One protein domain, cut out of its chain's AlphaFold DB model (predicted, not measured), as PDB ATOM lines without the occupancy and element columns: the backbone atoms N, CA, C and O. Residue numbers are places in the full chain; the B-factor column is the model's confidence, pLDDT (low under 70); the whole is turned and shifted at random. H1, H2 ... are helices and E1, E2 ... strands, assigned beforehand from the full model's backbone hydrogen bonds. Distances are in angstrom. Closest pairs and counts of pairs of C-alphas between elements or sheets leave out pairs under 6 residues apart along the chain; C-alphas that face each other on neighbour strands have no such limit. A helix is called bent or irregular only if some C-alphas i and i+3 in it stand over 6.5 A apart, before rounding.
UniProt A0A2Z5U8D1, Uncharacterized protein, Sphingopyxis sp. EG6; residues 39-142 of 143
ATOM      1  N   ARG A  39      12.793   1.461  37.904       88.69
ATOM      2  CA  ARG A  39      14.063   0.860  37.469       88.69
ATOM      3  C   ARG A  39      14.199  -0.597  37.907       88.69
ATOM      4  O   ARG A  39      14.635  -1.426  37.109       88.69
ATOM      5  N   GLU A  40      13.821  -0.923  39.140       91.31
ATOM      6  CA  GLU A  40      13.889  -2.301  39.636       91.31
ATOM      7  C   GLU A  40      12.927  -3.216  38.872       91.31
ATOM      8  O   GLU A  40      13.287  -4.323  38.467       91.31
ATOM      9  N   ARG A  41      11.720  -2.723  38.577       90.81
ATOM     10  CA  ARG A  41      10.714  -3.478  37.816       90.81
ATOM     11  C   ARG A  41      11.171  -3.790  36.394       90.81
ATOM     12  O   ARG A  41      10.984  -4.915  35.920       90.81
ATOM     13  N   LEU A  42      11.829  -2.839  35.727       92.94
ATOM     14  CA  LEU A  42      12.296  -3.016  34.350       92.94
ATOM     15  C   LEU A  42      13.299  -4.178  34.202       92.94
ATOM     16  O   LEU A  42      13.312  -4.840  33.166       92.94
ATOM     17  N   LYS A  43      14.080  -4.522  35.238       92.81
ATOM     18  CA  LYS A  43      15.041  -5.648  35.192       92.81
ATOM     19  C   LYS A  43      14.385  -6.986  34.843       92.81
ATOM     20  O   LYS A  43      15.006  -7.845  34.205       92.81
ATOM     21  N   ASN A  44      13.126  -7.168  35.238       90.31
ATOM     22  CA  ASN A  44      12.352  -8.381  34.982       90.31
ATOM     23  C   ASN A  44      11.592  -8.356  33.652       90.31
ATOM     24  O   ASN A  44      11.109  -9.402  33.210       90.31
ATOM     25  N   TRP A  45      11.518  -7.195  33.003       96.56
ATOM     26  CA  TRP A  45      10.793  -7.010  31.758       96.56
ATOM     27  C   TRP A  45      11.503  -7.672  30.581       96.56
ATOM     28  O   TRP A  45      12.729  -7.618  30.452       96.56
ATOM     29  N   ARG A  46      10.739  -8.293  29.683       96.25
ATOM     30  CA  ARG A  46      11.242  -8.796  28.400       96.25
ATOM     31  C   ARG A  46      10.251  -8.430  27.306       96.25
ATOM     32  O   ARG A  46       9.096  -8.848  27.365       96.25
ATOM     33  N   GLY A  47      10.717  -7.730  26.280       94.94
ATOM     34  CA  GLY A  47       9.955  -7.432  25.071       94.94
ATOM     35  C   GLY A  47      10.648  -7.939  23.814       94.94
ATOM     36  O   GLY A  47      11.827  -8.288  23.819       94.94
ATOM     37  N   LYS A  48       9.891  -7.997  22.720       94.50
ATOM     38  CA  LYS A  48      10.404  -8.218  21.369       94.50
ATOM     39  C   LYS A  48       9.823  -7.147  20.455       94.50
ATOM     40  O   LYS A  48       8.602  -7.029  20.389       94.50
ATOM     41  N   ILE A  49      10.675  -6.429  19.729       94.44
ATOM     42  CA  ILE A  49      10.232  -5.557  18.638       94.44
ATOM     43  C   ILE A  49      10.113  -6.393  17.365       94.44
ATOM     44  O   ILE A  49      11.046  -7.097  16.973       94.44
ATOM     45  N   ASP A  50       8.939  -6.350  16.748       92.12
ATOM     46  CA  ASP A  50       8.750  -6.814  15.386       92.12
ATOM     47  C   ASP A  50       9.355  -5.780  14.439       92.12
ATOM     48  O   ASP A  50       8.932  -4.628  14.376       92.12
ATOM     49  N   LEU A  51      10.398  -6.195  13.738       85.44
ATOM     50  CA  LEU A  51      11.195  -5.329  12.892       85.44
ATOM     51  C   LEU A  51      10.524  -4.994  11.552       85.44
ATOM     52  O   LEU A  51      10.966  -4.050  10.891       85.44
ATOM     53  N   GLU A  52       9.490  -5.734  11.150       86.00
ATOM     54  CA  GLU A  52       8.701  -5.453   9.950       86.00
ATOM     55  C   GLU A  52       7.610  -4.436  10.269       86.00
ATOM     56  O   GLU A  52       7.546  -3.385   9.629       86.00
ATOM     57  N   SER A  53       6.806  -4.703  11.304       90.19
ATOM     58  CA  SER A  53       5.695  -3.827  11.688       90.19
ATOM     59  C   SER A  53       6.113  -2.655  12.582       90.19
ATOM     60  O   SER A  53       5.318  -1.745  12.812       90.19
ATOM     61  N   GLY A  54       7.320  -2.703  13.151       89.19
ATOM     62  CA  GLY A  54       7.797  -1.751  14.156       89.19
ATOM     63  C   GLY A  54       7.050  -1.839  15.487       89.19
ATOM     64  O   GLY A  54       7.092  -0.889  16.257       89.19
ATOM     65  N   LYS A  55       6.320  -2.934  15.749       93.38
ATOM     66  CA  LYS A  55       5.465  -3.066  16.940       93.38
ATOM     67  C   LYS A  55       6.148  -3.853  18.043       93.38
ATOM     68  O   LYS A  55       6.757  -4.892  17.793       93.38
ATOM     69  N   CYS A  56       5.986  -3.398  19.277       96.44
ATOM     70  CA  CYS A  56       6.443  -4.120  20.450       96.44
ATOM     71  C   CYS A  56       5.466  -5.227  20.862       96.44
ATOM     72  O   CYS A  56       4.250  -5.047  20.902       96.44
ATOM     73  N   ARG A  57       6.016  -6.381  21.243       96.31
ATOM     74  CA  ARG A  57       5.304  -7.456  21.934       96.31
ATOM     75  C   ARG A  57       5.976  -7.740  23.268       96.31
ATOM     76  O   ARG A  57       7.126  -8.184  23.300       96.31
ATOM     77  N   ILE A  58       5.237  -7.570  24.358       97.31
ATOM     78  CA  ILE A  58       5.699  -7.939  25.700       97.31
ATOM     79  C   ILE A  58       5.725  -9.469  25.806       97.31
ATOM     80  O   ILE A  58       4.764 -10.153  25.458       97.31
ATOM     81  N   ARG A  59       6.855 -10.017  26.253       97.25
ATOM     82  CA  ARG A  59       7.059 -11.451  26.519       97.25
ATOM     83  C   ARG A  59       7.002 -11.766  28.007       97.25
ATOM     84  O   ARG A  59       6.488 -12.814  28.377       97.25
ATOM     85  N   LYS A  60       7.524 -10.867  28.841       97.62
ATOM     86  CA  LYS A  60       7.439 -10.922  30.299       97.62
ATOM     87  C   LYS A  60       7.200  -9.507  30.813       97.62
ATOM     88  O   LYS A  60       8.002  -8.621  30.528       97.62
ATOM     89  N   SER A  61       6.093  -9.315  31.524       96.75
ATOM     90  CA  SER A  61       5.750  -8.040  32.159       96.75
ATOM     91  C   SER A  61       6.706  -7.730  33.316       96.75
ATOM     92  O   SER A  61       7.207  -8.641  33.978       96.75
ATOM     93  N   SER A  62       6.930  -6.442  33.565       96.00
ATOM     94  CA  SER A  62       7.597  -5.919  34.762       96.00
ATOM     95  C   SER A  62       6.712  -5.977  36.020       96.00
ATOM     96  O   SER A  62       7.180  -5.695  37.122       96.00
ATOM     97  N   GLY A  63       5.428  -6.328  35.866       95.69
ATOM     98  CA  GLY A  63       4.409  -6.212  36.910       95.69
ATOM     99  C   GLY A  63       3.879  -4.786  37.080       95.69
ATOM    100  O   GLY A  63       3.199  -4.506  38.064       95.69
ATOM    101  N   ASP A  64       4.214  -3.880  36.160       95.69
ATOM    102  CA  ASP A  64       3.791  -2.483  36.155       95.69
ATOM    103  C   ASP A  64       3.434  -2.050  34.720       95.69
ATOM    104  O   ASP A  64       4.325  -1.914  33.876       95.69
ATOM    105  N   PRO A  65       2.137  -1.848  34.413       96.06
ATOM    106  CA  PRO A  65       1.684  -1.517  33.061       96.06
ATOM    107  C   PRO A  65       2.281  -0.223  32.500       96.06
ATOM    108  O   PRO A  65       2.446  -0.095  31.285       96.06
ATOM    109  N   GLU A  66       2.605   0.742  33.364       96.50
ATOM    110  CA  GLU A  66       3.216   1.999  32.939       96.50
ATOM    111  C   GLU A  66       4.659   1.769  32.485       96.50
ATOM    112  O   GLU A  66       5.042   2.215  31.402       96.50
ATOM    113  N   VAL A  67       5.430   1.018  33.277       96.75
ATOM    114  CA  VAL A  67       6.804   0.628  32.930       96.75
ATOM    115  C   VAL A  67       6.815  -0.243  31.675       96.75
ATOM    116  O   VAL A  67       7.651  -0.037  30.802       96.75
ATOM    117  N   ASP A  68       5.861  -1.163  31.532       97.75
ATOM    118  CA  ASP A  68       5.730  -2.023  30.352       97.75
ATOM    119  C   ASP A  68       5.455  -1.227  29.067       97.75
ATOM    120  O   ASP A  68       6.087  -1.464  28.033       97.75
ATOM    121  N   SER A  69       4.512  -0.283  29.129       97.69
ATOM    122  CA  SER A  69       4.162   0.601  28.012       97.69
ATOM    123  C   SER A  69       5.336   1.499  27.627       97.69
ATOM    124  O   SER A  69       5.693   1.594  26.450       97.69
ATOM    125  N   MET A  70       5.987   2.105  28.627       97.50
ATOM    126  CA  MET A  70       7.198   2.898  28.440       97.50
ATOM    127  C   MET A  70       8.286   2.062  27.762       97.50
ATOM    128  O   MET A  70       8.843   2.495  26.750       97.50
ATOM    129  N   ALA A  71       8.516   0.842  28.257       97.31
ATOM    130  CA  ALA A  71       9.555  -0.034  27.748       97.31
ATOM    131  C   ALA A  71       9.341  -0.368  26.266       97.31
ATOM    132  O   ALA A  71      10.248  -0.266  25.439       97.31
ATOM    133  N   CYS A  72       8.096  -0.697  25.914       97.94
ATOM    134  CA  CYS A  72       7.716  -0.923  24.530       97.94
ATOM    135  C   CYS A  72       7.912   0.315  23.655       97.94
ATOM    136  O   CYS A  72       8.544   0.210  22.606       97.94
ATOM    137  N   ARG A  73       7.421   1.480  24.085       97.81
ATOM    138  CA  ARG A  73       7.514   2.725  23.313       97.81
ATOM    139  C   ARG A  73       8.964   3.110  23.017       97.81
ATOM    140  O   ARG A  73       9.271   3.481  21.889       97.81
ATOM    141  N   VAL A  74       9.857   3.006  24.002       97.94
ATOM    142  CA  VAL A  74      11.294   3.275  23.812       97.94
ATOM    143  C   VAL A  74      11.891   2.329  22.769       97.94
ATOM    144  O   VAL A  74      12.581   2.780  21.854       97.94
ATOM    145  N   GLY A  75      11.572   1.033  22.849       96.38
ATOM    146  CA  GLY A  75      11.999   0.061  21.846       96.38
ATOM    147  C   GLY A  75      11.482   0.395  20.443       96.38
ATOM    148  O   GLY A  75      12.255   0.376  19.489       96.38
ATOM    149  N   GLU A  76      10.204   0.751  20.303       97.19
ATOM    150  CA  GLU A  76       9.617   1.145  19.013       97.19
ATOM    151  C   GLU A  76      10.308   2.381  18.414       97.19
ATOM    152  O   GLU A  76      10.601   2.392  17.218       97.19
ATOM    153  N   ILE A  77      10.634   3.385  19.235       97.19
ATOM    154  CA  ILE A  77      11.360   4.588  18.803       97.19
ATOM    155  C   ILE A  77      12.758   4.219  18.293       97.19
ATOM    156  O   ILE A  77      13.092   4.515  17.145       97.19
ATOM    157  N   CYS A  78      13.572   3.554  19.115       97.00
ATOM    158  CA  CYS A  78      14.979   3.307  18.789       97.00
ATOM    159  C   CYS A  78      15.153   2.300  17.644       97.00
ATOM    160  O   CYS A  78      15.938   2.527  16.724       97.00
ATOM    161  N   TYR A  79      14.371   1.216  17.630       95.19
ATOM    162  CA  TYR A  79      14.406   0.269  16.511       95.19
ATOM    163  C   TYR A  79      13.757   0.834  15.243       95.19
ATOM    164  O   TYR A  79      14.146   0.456  14.134       95.19
ATOM    165  N   GLY A  80      12.806   1.763  15.382       94.75
ATOM    166  CA  GLY A  80      12.229   2.504  14.264       94.75
ATOM    167  C   GLY A  80      13.271   3.332  13.508       94.75
ATOM    168  O   GLY A  80      13.254   3.346  12.278       94.75
ATOM    169  N   GLN A  81      14.228   3.943  14.215       95.19
ATOM    170  CA  GLN A  81      15.291   4.758  13.610       95.19
ATOM    171  C   GLN A  81      16.263   3.939  12.749       95.19
ATOM    172  O   GLN A  81      16.686   4.395  11.686       95.19
ATOM    173  N   ILE A  82      16.594   2.712  13.161       95.31
ATOM    174  CA  ILE A  82      17.531   1.857  12.411       95.31
ATOM    175  C   ILE A  82      16.855   1.046  11.300       95.31
ATOM    176  O   ILE A  82      17.542   0.492  10.437       95.31
ATOM    177  N   LYS A  83      15.516   0.955  11.299       94.19
ATOM    178  CA  LYS A  83      14.757   0.133  10.347       94.19
ATOM    179  C   LYS A  83      15.102   0.454   8.881       94.19
ATOM    180  O   LYS A  83      15.419  -0.496   8.168       94.19
ATOM    181  N   PRO A  84      15.155   1.720   8.418       94.94
ATOM    182  CA  PRO A  84      15.488   2.024   7.021       94.94
ATOM    183  C   PRO A  84      16.907   1.589   6.623       94.94
ATOM    184  O   PRO A  84      17.116   1.064   5.526       94.94
ATOM    185  N   LYS A  85      17.881   1.757   7.532       94.94
ATOM    186  CA  LYS A  85      19.271   1.319   7.324       94.94
ATOM    187  C   LYS A  85      19.332  -0.204   7.191       94.94
ATOM    188  O   LYS A  85      19.954  -0.731   6.270       94.94
ATOM    189  N   ARG A  86      18.633  -0.913   8.082       94.12
ATOM    190  CA  ARG A  86      18.556  -2.376   8.074       94.12
ATOM    191  C   ARG A  86      17.851  -2.899   6.824       94.12
ATOM    192  O   ARG A  86      18.336  -3.847   6.220       94.12
ATOM    193  N   ASP A  87      16.736  -2.293   6.428       94.12
ATOM    194  CA  ASP A  87      15.980  -2.710   5.246       94.12
ATOM    195  C   ASP A  87      16.812  -2.526   3.969       94.12
ATOM    196  O   ASP A  87      16.879  -3.439   3.151       94.12
ATOM    197  N   THR A  88      17.541  -1.409   3.847       95.75
ATOM    198  CA  THR A  88      18.515  -1.185   2.760       95.75
ATOM    199  C   THR A  88      19.586  -2.280   2.723       95.75
ATOM    200  O   THR A  88      19.918  -2.807   1.661       95.75
ATOM    201  N   LEU A  89      20.106  -2.665   3.889       94.31
ATOM    202  CA  LEU A  89      21.128  -3.702   4.018       94.31
ATOM    203  C   LEU A  89      20.595  -5.094   3.672       94.31
ATOM    204  O   LEU A  89      21.282  -5.891   3.048       94.31
ATOM    205  N   VAL A  90      19.363  -5.407   4.064       91.12
ATOM    206  CA  VAL A  90      18.718  -6.670   3.687       91.12
ATOM    207  C   VAL A  90      18.438  -6.696   2.183       91.12
ATOM    208  O   VAL A  90      18.668  -7.726   1.546       91.12
ATOM    209  N   ALA A  91      18.009  -5.570   1.608       95.62
ATOM    210  CA  ALA A  91      17.731  -5.429   0.181       95.62
ATOM    211  C   ALA A  91      18.985  -5.588  -0.696       95.62
ATOM    212  O   ALA A  91      18.875  -6.098  -1.808       95.62
ATOM    213  N   SER A  92      20.180  -5.247  -0.197       95.12
ATOM    214  CA  SER A  92      21.443  -5.517  -0.909       95.12
ATOM    215  C   SER A  92      21.840  -7.000  -0.924       95.12
ATOM    216  O   SER A  92      22.828  -7.371  -1.555       95.12
ATOM    217  N   ASN A  93      21.055  -7.859  -0.262       95.94
ATOM    218  CA  ASN A  93      21.195  -9.311  -0.227       95.94
ATOM    219  C   ASN A  93      22.630  -9.807   0.070       95.94
ATOM    220  O   ASN A  93      23.158 -10.648  -0.664       95.94
ATOM    221  N   PRO A  94      23.278  -9.342   1.156       94.94
ATOM    222  CA  PRO A  94      24.623  -9.787   1.476       94.94
ATOM    223  C   PRO A  94      24.632 -11.285   1.830       94.94
ATOM    224  O   PRO A  94      23.613 -11.822   2.308       94.94
ATOM    225  N   PRO A  95      25.782 -11.968   1.654       96.88
ATOM    226  CA  PRO A  95      25.942 -13.366   2.027       96.88
ATOM    227  C   PRO A  95      25.470 -13.622   3.458       96.88
ATOM    228  O   PRO A  95      25.722 -12.828   4.366       96.88
ATOM    229  N   ARG A  96      24.807 -14.761   3.688       93.44
ATOM    230  CA  ARG A  96      24.250 -15.107   5.009       93.44
ATOM    231  C   ARG A  96      25.300 -15.057   6.124       93.44
ATOM    232  O   ARG A  96      24.969 -14.656   7.237       93.44
ATOM    233  N   SER A  97      26.546 -15.417   5.814       95.12
ATOM    234  CA  SER A  97      27.691 -15.341   6.731       95.12
ATOM    235  C   SER A  97      28.037 -13.912   7.163       95.12
ATOM    236  O   SER A  97      28.518 -13.719   8.274       95.12
ATOM    237  N   GLN A  98      27.756 -12.907   6.330       95.81
ATOM    238  CA  GLN A  98      28.086 -11.500   6.580       95.81
ATOM    239  C   GLN A  98      26.920 -10.711   7.188       95.81
ATOM    240  O   GLN A  98      27.146  -9.738   7.903       95.81
ATOM    241  N   ARG A  99      25.670 -11.148   6.975       93.94
ATOM    242  CA  ARG A  99      24.457 -10.455   7.459       93.94
ATOM    243  C   ARG A  99      24.518 -10.074   8.936       93.94
ATOM    244  O   ARG A  99      24.202  -8.944   9.281       93.94
ATOM    245  N   ARG A 100      24.939 -10.994   9.811       94.44
ATOM    246  CA  ARG A 100      25.010 -10.723  11.256       94.44
ATOM    247  C   ARG A 100      26.031  -9.635  11.584       94.44
ATOM    248  O   ARG A 100      25.722  -8.756  12.374       94.44
ATOM    249  N   ALA A 101      27.216  -9.689  10.977       96.56
ATOM    250  CA  ALA A 101      28.266  -8.696  11.196       96.56
ATOM    251  C   ALA A 101      27.842  -7.297  10.725       96.56
ATOM    252  O   ALA A 101      28.246  -6.301  11.308       96.56
ATOM    253  N   LEU A 102      26.992  -7.239   9.700       95.62
ATOM    254  CA  LEU A 102      26.463  -6.003   9.140       95.62
ATOM    255  C   LEU A 102      25.263  -5.432   9.922       95.62
ATOM    256  O   LEU A 102      25.126  -4.220  10.033       95.62
ATOM    257  N   ILE A 103      24.392  -6.291  10.462       94.62
ATOM    258  CA  ILE A 103      23.203  -5.873  11.227       94.62
ATOM    259  C   ILE A 103      23.556  -5.524  12.677       94.62
ATOM    260  O   ILE A 103      22.974  -4.596  13.232       94.62
ATOM    261  N   LYS A 104      24.518  -6.228  13.285       96.25
ATOM    262  CA  LYS A 104      24.880  -6.061  14.699       96.25
ATOM    263  C   LYS A 104      25.203  -4.605  15.090       96.25
ATOM    264  O   LYS A 104      24.655  -4.171  16.094       96.25
ATOM    265  N   PRO A 105      25.978  -3.822  14.314       97.75
ATOM    266  CA  PRO A 105      26.227  -2.416  14.644       97.75
ATOM    267  C   PRO A 105      24.954  -1.562  14.688       97.75
ATOM    268  O   PRO A 105      24.853  -0.659  15.509       97.75
ATOM    269  N   LEU A 106      23.964  -1.859  13.837       96.62
ATOM    270  CA  LEU A 106      22.674  -1.165  13.860       96.62
ATOM    271  C   LEU A 106      21.871  -1.553  15.109       96.62
ATOM    272  O   LEU A 106      21.245  -0.706  15.734       96.62
ATOM    273  N   GLU A 107      21.882  -2.834  15.483       94.50
ATOM    274  CA  GLU A 107      21.232  -3.298  16.717       94.50
ATOM    275  C   GLU A 107      21.883  -2.706  17.973       94.50
ATOM    276  O   GLU A 107      21.174  -2.415  18.936       94.50
ATOM    277  N   ASP A 108      23.199  -2.491  17.950       97.00
ATOM    278  CA  ASP A 108      23.934  -1.809  19.016       97.00
ATOM    279  C   ASP A 108      23.543  -0.328  19.093       97.00
ATOM    280  O   ASP A 108      23.157   0.129  20.162       97.00
ATOM    281  N   GLU A 109      23.485   0.377  17.954       96.94
ATOM    282  CA  GLU A 109      22.983   1.762  17.870       96.94
ATOM    283  C   GLU A 109      21.577   1.894  18.490       96.94
ATOM    284  O   GLU A 109      21.313   2.793  19.294       96.94
ATOM    285  N   ALA A 110      20.667   0.965  18.177       96.06
ATOM    286  CA  ALA A 110      19.329   0.954  18.770       96.06
ATOM    287  C   ALA A 110      19.334   0.611  20.270       96.06
ATOM    288  O   ALA A 110      18.514   1.145  21.019       96.06
ATOM    289  N   SER A 111      20.236  -0.265  20.717       94.88
ATOM    290  CA  SER A 111      20.360  -0.651  22.129       94.88
ATOM    291  C   SER A 111      20.896   0.498  22.988       94.88
ATOM    292  O   SER A 111      20.382   0.733  24.086       94.88
ATOM    293  N   ASP A 112      21.860   1.258  22.473       97.75
ATOM    294  CA  ASP A 112      22.420   2.439  23.136       97.75
ATOM    295  C   ASP A 112      21.375   3.563  23.238       97.75
ATOM    296  O   ASP A 112      21.181   4.157  24.307       97.75
ATOM    297  N   CYS A 113      20.618   3.790  22.156       97.81
ATOM    298  CA  CYS A 113      19.453   4.678  22.162       97.81
ATOM    299  C   CYS A 113      18.441   4.268  23.241       97.81
ATOM    300  O   CYS A 113      18.006   5.101  24.039       97.81
ATOM    301  N   ALA A 114      18.082   2.979  23.295       96.44
ATOM    302  CA  ALA A 114      17.072   2.490  24.225       96.44
ATOM    303  C   ALA A 114      17.532   2.637  25.678       96.44
ATOM    304  O   ALA A 114      16.759   3.096  26.512       96.44
ATOM    305  N   THR A 115      18.795   2.313  25.966       95.56
ATOM    306  CA  THR A 115      19.395   2.473  27.298       95.56
ATOM    307  C   THR A 115      19.295   3.919  27.775       95.56
ATOM    308  O   THR A 115      18.769   4.169  28.855       95.56
ATOM    309  N   THR A 116      19.694   4.869  26.930       96.44
ATOM    310  CA  THR A 116      19.643   6.302  27.254       96.44
ATOM    311  C   THR A 116      18.210   6.774  27.515       96.44
ATOM    312  O   THR A 116      17.935   7.469  28.493       96.44
ATOM    313  N   LEU A 117      17.260   6.377  26.661       97.00
ATOM    314  CA  LEU A 117      15.860   6.768  26.824       97.00
ATOM    315  C   LEU A 117      15.194   6.109  28.035       97.00
ATOM    316  O   LEU A 117      14.357   6.746  28.674       97.00
ATOM    317  N   TYR A 118      15.560   4.870  28.379       95.50
ATOM    318  CA  TYR A 118      15.059   4.227  29.591       95.50
ATOM    319  C   TYR A 118      15.435   5.016  30.834       95.50
ATOM    320  O   TYR A 118      14.582   5.209  31.691       95.50
ATOM    321  N   GLU A 119      16.676   5.484  30.944       94.94
ATOM    322  CA  GLU A 119      17.116   6.218  32.132       94.94
ATOM    323  C   GLU A 119      16.280   7.475  32.363       94.94
ATOM    324  O   GLU A 119      15.750   7.661  33.458       94.94
ATOM    325  N   VAL A 120      16.073   8.263  31.306       96.81
ATOM    326  CA  VAL A 120      15.273   9.491  31.354       96.81
ATOM    327  C   VAL A 120      13.806   9.201  31.686       96.81
ATOM    328  O   VAL A 120      13.192   9.896  32.495       96.81
ATOM    329  N   GLU A 121      13.205   8.193  31.056       96.62
ATOM    330  CA  GLU A 121      11.787   7.888  31.266       96.62
ATOM    331  C   GLU A 121      11.513   7.251  32.630       96.62
ATOM    332  O   GLU A 121      10.494   7.552  33.253       96.62
ATOM    333  N   LEU A 122      12.419   6.409  33.128       94.50
ATOM    334  CA  LEU A 122      12.312   5.831  34.465       94.50
ATOM    335  C   LEU A 122      12.398   6.911  35.544       94.50
ATOM    336  O   LEU A 122      11.559   6.926  36.441       94.50
ATOM    337  N   GLU A 123      13.342   7.848  35.419       94.25
ATOM    338  CA  GLU A 123      13.461   8.982  36.340       94.25
ATOM    339  C   GLU A 123      12.173   9.818  36.368       94.25
ATOM    340  O   GLU A 123      11.683  10.186  37.434       94.25
ATOM    341  N   ARG A 124      11.552  10.047  35.204       95.44
ATOM    342  CA  ARG A 124      10.255  10.739  35.117       95.44
ATOM    343  C   ARG A 124       9.126   9.979  35.810       95.44
ATOM    344  O   ARG A 124       8.270  10.616  36.426       95.44
ATOM    345  N   ILE A 125       9.075   8.654  35.674       95.62
ATOM    346  CA  ILE A 125       8.057   7.824  36.335       95.62
ATOM    347  C   ILE A 125       8.238   7.893  37.852       95.62
ATOM    348  O   ILE A 125       7.268   8.177  38.558       95.62
ATOM    349  N   ASP A 126       9.461   7.685  38.340       93.94
ATOM    350  CA  ASP A 126       9.765   7.696  39.771       93.94
ATOM    351  C   ASP A 126       9.473   9.085  40.374       93.94
ATOM    352  O   ASP A 126       8.655   9.193  41.285       93.94
ATOM    353  N   ALA A 127       9.965  10.173  39.767       93.88
ATOM    354  CA  ALA A 127       9.696  11.538  40.236       93.88
ATOM    355  C   ALA A 127       8.193  11.872  40.307       93.88
ATOM    356  O   ALA A 127       7.716  12.520  41.244       93.88
ATOM    357  N   ARG A 128       7.400  11.415  39.326       95.19
ATOM    358  CA  ARG A 128       5.942  11.612  39.327       95.19
ATOM    359  C   ARG A 128       5.251  10.854  40.459       95.19
ATOM    360  O   ARG A 128       4.278  11.373  41.015       95.19
ATOM    361  N   ARG A 129       5.704   9.634  40.762       93.44
ATOM    362  CA  ARG A 129       5.158   8.800  41.841       93.44
ATOM    363  C   ARG A 129       5.505   9.381  43.201       93.44
ATOM    364  O   ARG A 129       4.619   9.488  44.042       93.44
ATOM    365  N   ASP A 130       6.733   9.846  43.370       92.06
ATOM    366  CA  ASP A 130       7.208  10.489  44.596       92.06
ATOM    367  C   ASP A 130       6.386  11.745  44.899       92.06
ATOM    368  O   ASP A 130       5.766  11.848  45.958       92.06
ATOM    369  N   ALA A 131       6.218  12.621  43.905       92.62
ATOM    370  CA  ALA A 131       5.381  13.807  44.046       92.62
ATOM    371  C   ALA A 131       3.906  13.468  44.347       92.62
ATOM    372  O   ALA A 131       3.198  14.257  44.976       92.62
ATOM    373  N   ALA A 132       3.395  12.330  43.865       91.19
ATOM    374  CA  ALA A 132       2.041  11.880  44.180       91.19
ATOM    375  C   ALA A 132       1.909  11.412  45.633       91.19
ATOM    376  O   ALA A 132       0.911  11.756  46.271       91.19
ATOM    377  N   ARG A 133       2.917  10.706  46.159       90.00
ATOM    378  CA  ARG A 133       2.976  10.269  47.562       90.00
ATOM    379  C   ARG A 133       3.013  11.464  48.511       90.00
ATOM    380  O   ARG A 133       2.111  11.605  49.328       90.00
ATOM    381  N   GLU A 134       3.899  12.428  48.271       90.00
ATOM    382  CA  GLU A 134       3.980  13.662  49.074       90.00
ATOM    383  C   GLU A 134       2.670  14.472  49.099       90.00
ATOM    384  O   GLU A 134       2.371  15.198  50.052       90.00
ATOM    385  N   ARG A 135       1.876  14.422  48.019       89.50
ATOM    386  CA  ARG A 135       0.541  15.046  47.989       89.50
ATOM    387  C   ARG A 135      -0.482  14.256  48.804       89.50
ATOM    388  O   ARG A 135      -1.366  14.874  49.395       89.50
ATOM    389  N   GLY A 136      -0.385  12.928  48.809       87.62
ATOM    390  CA  GLY A 136      -1.200  12.049  49.647       87.62
ATOM    391  C   GLY A 136      -0.924  12.275  51.130       87.62
ATOM    392  O   GLY A 136      -1.860  12.544  51.881       87.62
ATOM    393  N   ASP A 137       0.351  12.293  51.514       84.50
ATOM    394  CA  ASP A 137       0.786  12.475  52.903       84.50
ATOM    395  C   ASP A 137       0.342  13.829  53.458       84.50
ATOM    396  O   ASP A 137      -0.250  13.908  54.533       84.50
ATOM    397  N   ARG A 138       0.526  14.908  52.683       85.12
ATOM    398  CA  ARG A 138       0.026  16.240  53.063       85.12
ATOM    399  C   ARG A 138      -1.484  16.267  53.237       85.12
ATOM    400  O   ARG A 138      -1.977  16.921  54.145       85.12
ATOM    401  N   ARG A 139      -2.237  15.570  52.378       84.12
ATOM    402  CA  ARG A 139      -3.694  15.488  52.533       84.12
ATOM    403  C   ARG A 139      -4.053  14.779  53.835       84.12
ATOM    404  O   ARG A 139      -4.939  15.271  54.516       84.12
ATOM    405  N   ALA A 140      -3.381  13.680  54.173       80.81
ATOM    406  CA  ALA A 140      -3.640  12.920  55.395       80.81
ATOM    407  C   ALA A 140      -3.345  13.717  56.679       80.81
ATOM    408  O   ALA A 140      -4.049  13.544  57.659       80.81
ATOM    409  N   GLN A 141      -2.363  14.626  56.660       76.56
ATOM    410  CA  GLN A 141      -2.001  15.469  57.814       76.56
ATOM    411  C   GLN A 141      -3.003  16.596  58.129       76.56
ATOM    412  O   GLN A 141      -2.894  17.235  59.174       76.56
ATOM    413  N   HIS A 142      -3.941  16.887  57.226       71.69
ATOM    414  CA  HIS A 142      -4.931  17.961  57.387       71.69
ATOM    415  C   HIS A 142      -6.335  17.458  57.773       71.69
ATOM    416  O   HIS A 142      -7.285  18.243  57.727       71.69
TER     417      HIS A 142
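AT A GLANCE: This is residues 39 to 142 of the 143 residues of an uncharacterized protein of Sphingopyxis sp. EG6 (UniProt A0A2Z5U8D1). A very long helix, H3, makes the long axis, and the bent helix H2 packs along its residues 99 to 122. The small hairpin E1 E2 packs on H2a, and residues 127 to 142 stick out. The 104 printed residues, mostly helix, run H1 E1 E2 H2 H3; the whole is loose, radius of gyration of the C-alphas 18.3 A, spanning 70 by 22 by 20 A.

IN THESE COORDINATES: H1, residues 39 to 42, begins at C-alpha (14.063, 0.860, 37.469). E1 is 46 to 49, E2 56 to 60. H2, 65 to 91, one helix by its hydrogen bonds, is bent: C-alphas 81 and 84 are 7.1 A apart; its arms are H2a, 65 to 81, 24.6 A long, and H2b, 84 to 91. H3, 96 to 140, 64.0 A, ends at C-alpha (-3.640, 12.920, 55.395); it is only just irregular, C-alphas 97 and 100 being 7.0 A apart.

HOW THE PARTS SIT: H1 touches residues 67 to 71 of H2a, closest C-alphas Leu 42 and Val 67, 6.7 A. In the antiparallel hairpin E1 E2, N 48 and O 57 are within hydrogen-bond range, 2.8 A. H2a touches H3, closest C-alphas Cys 78 and Ala 110, 4.9 A, opposite ways. H2a and H2b have every O i to N i+4 pair within range, H3 37 of 41.

THE WHOLE: The printed part has no cut and no long link, and no printed residue has a pLDDT under 70, the mean pLDDT of the printed part being 93.9.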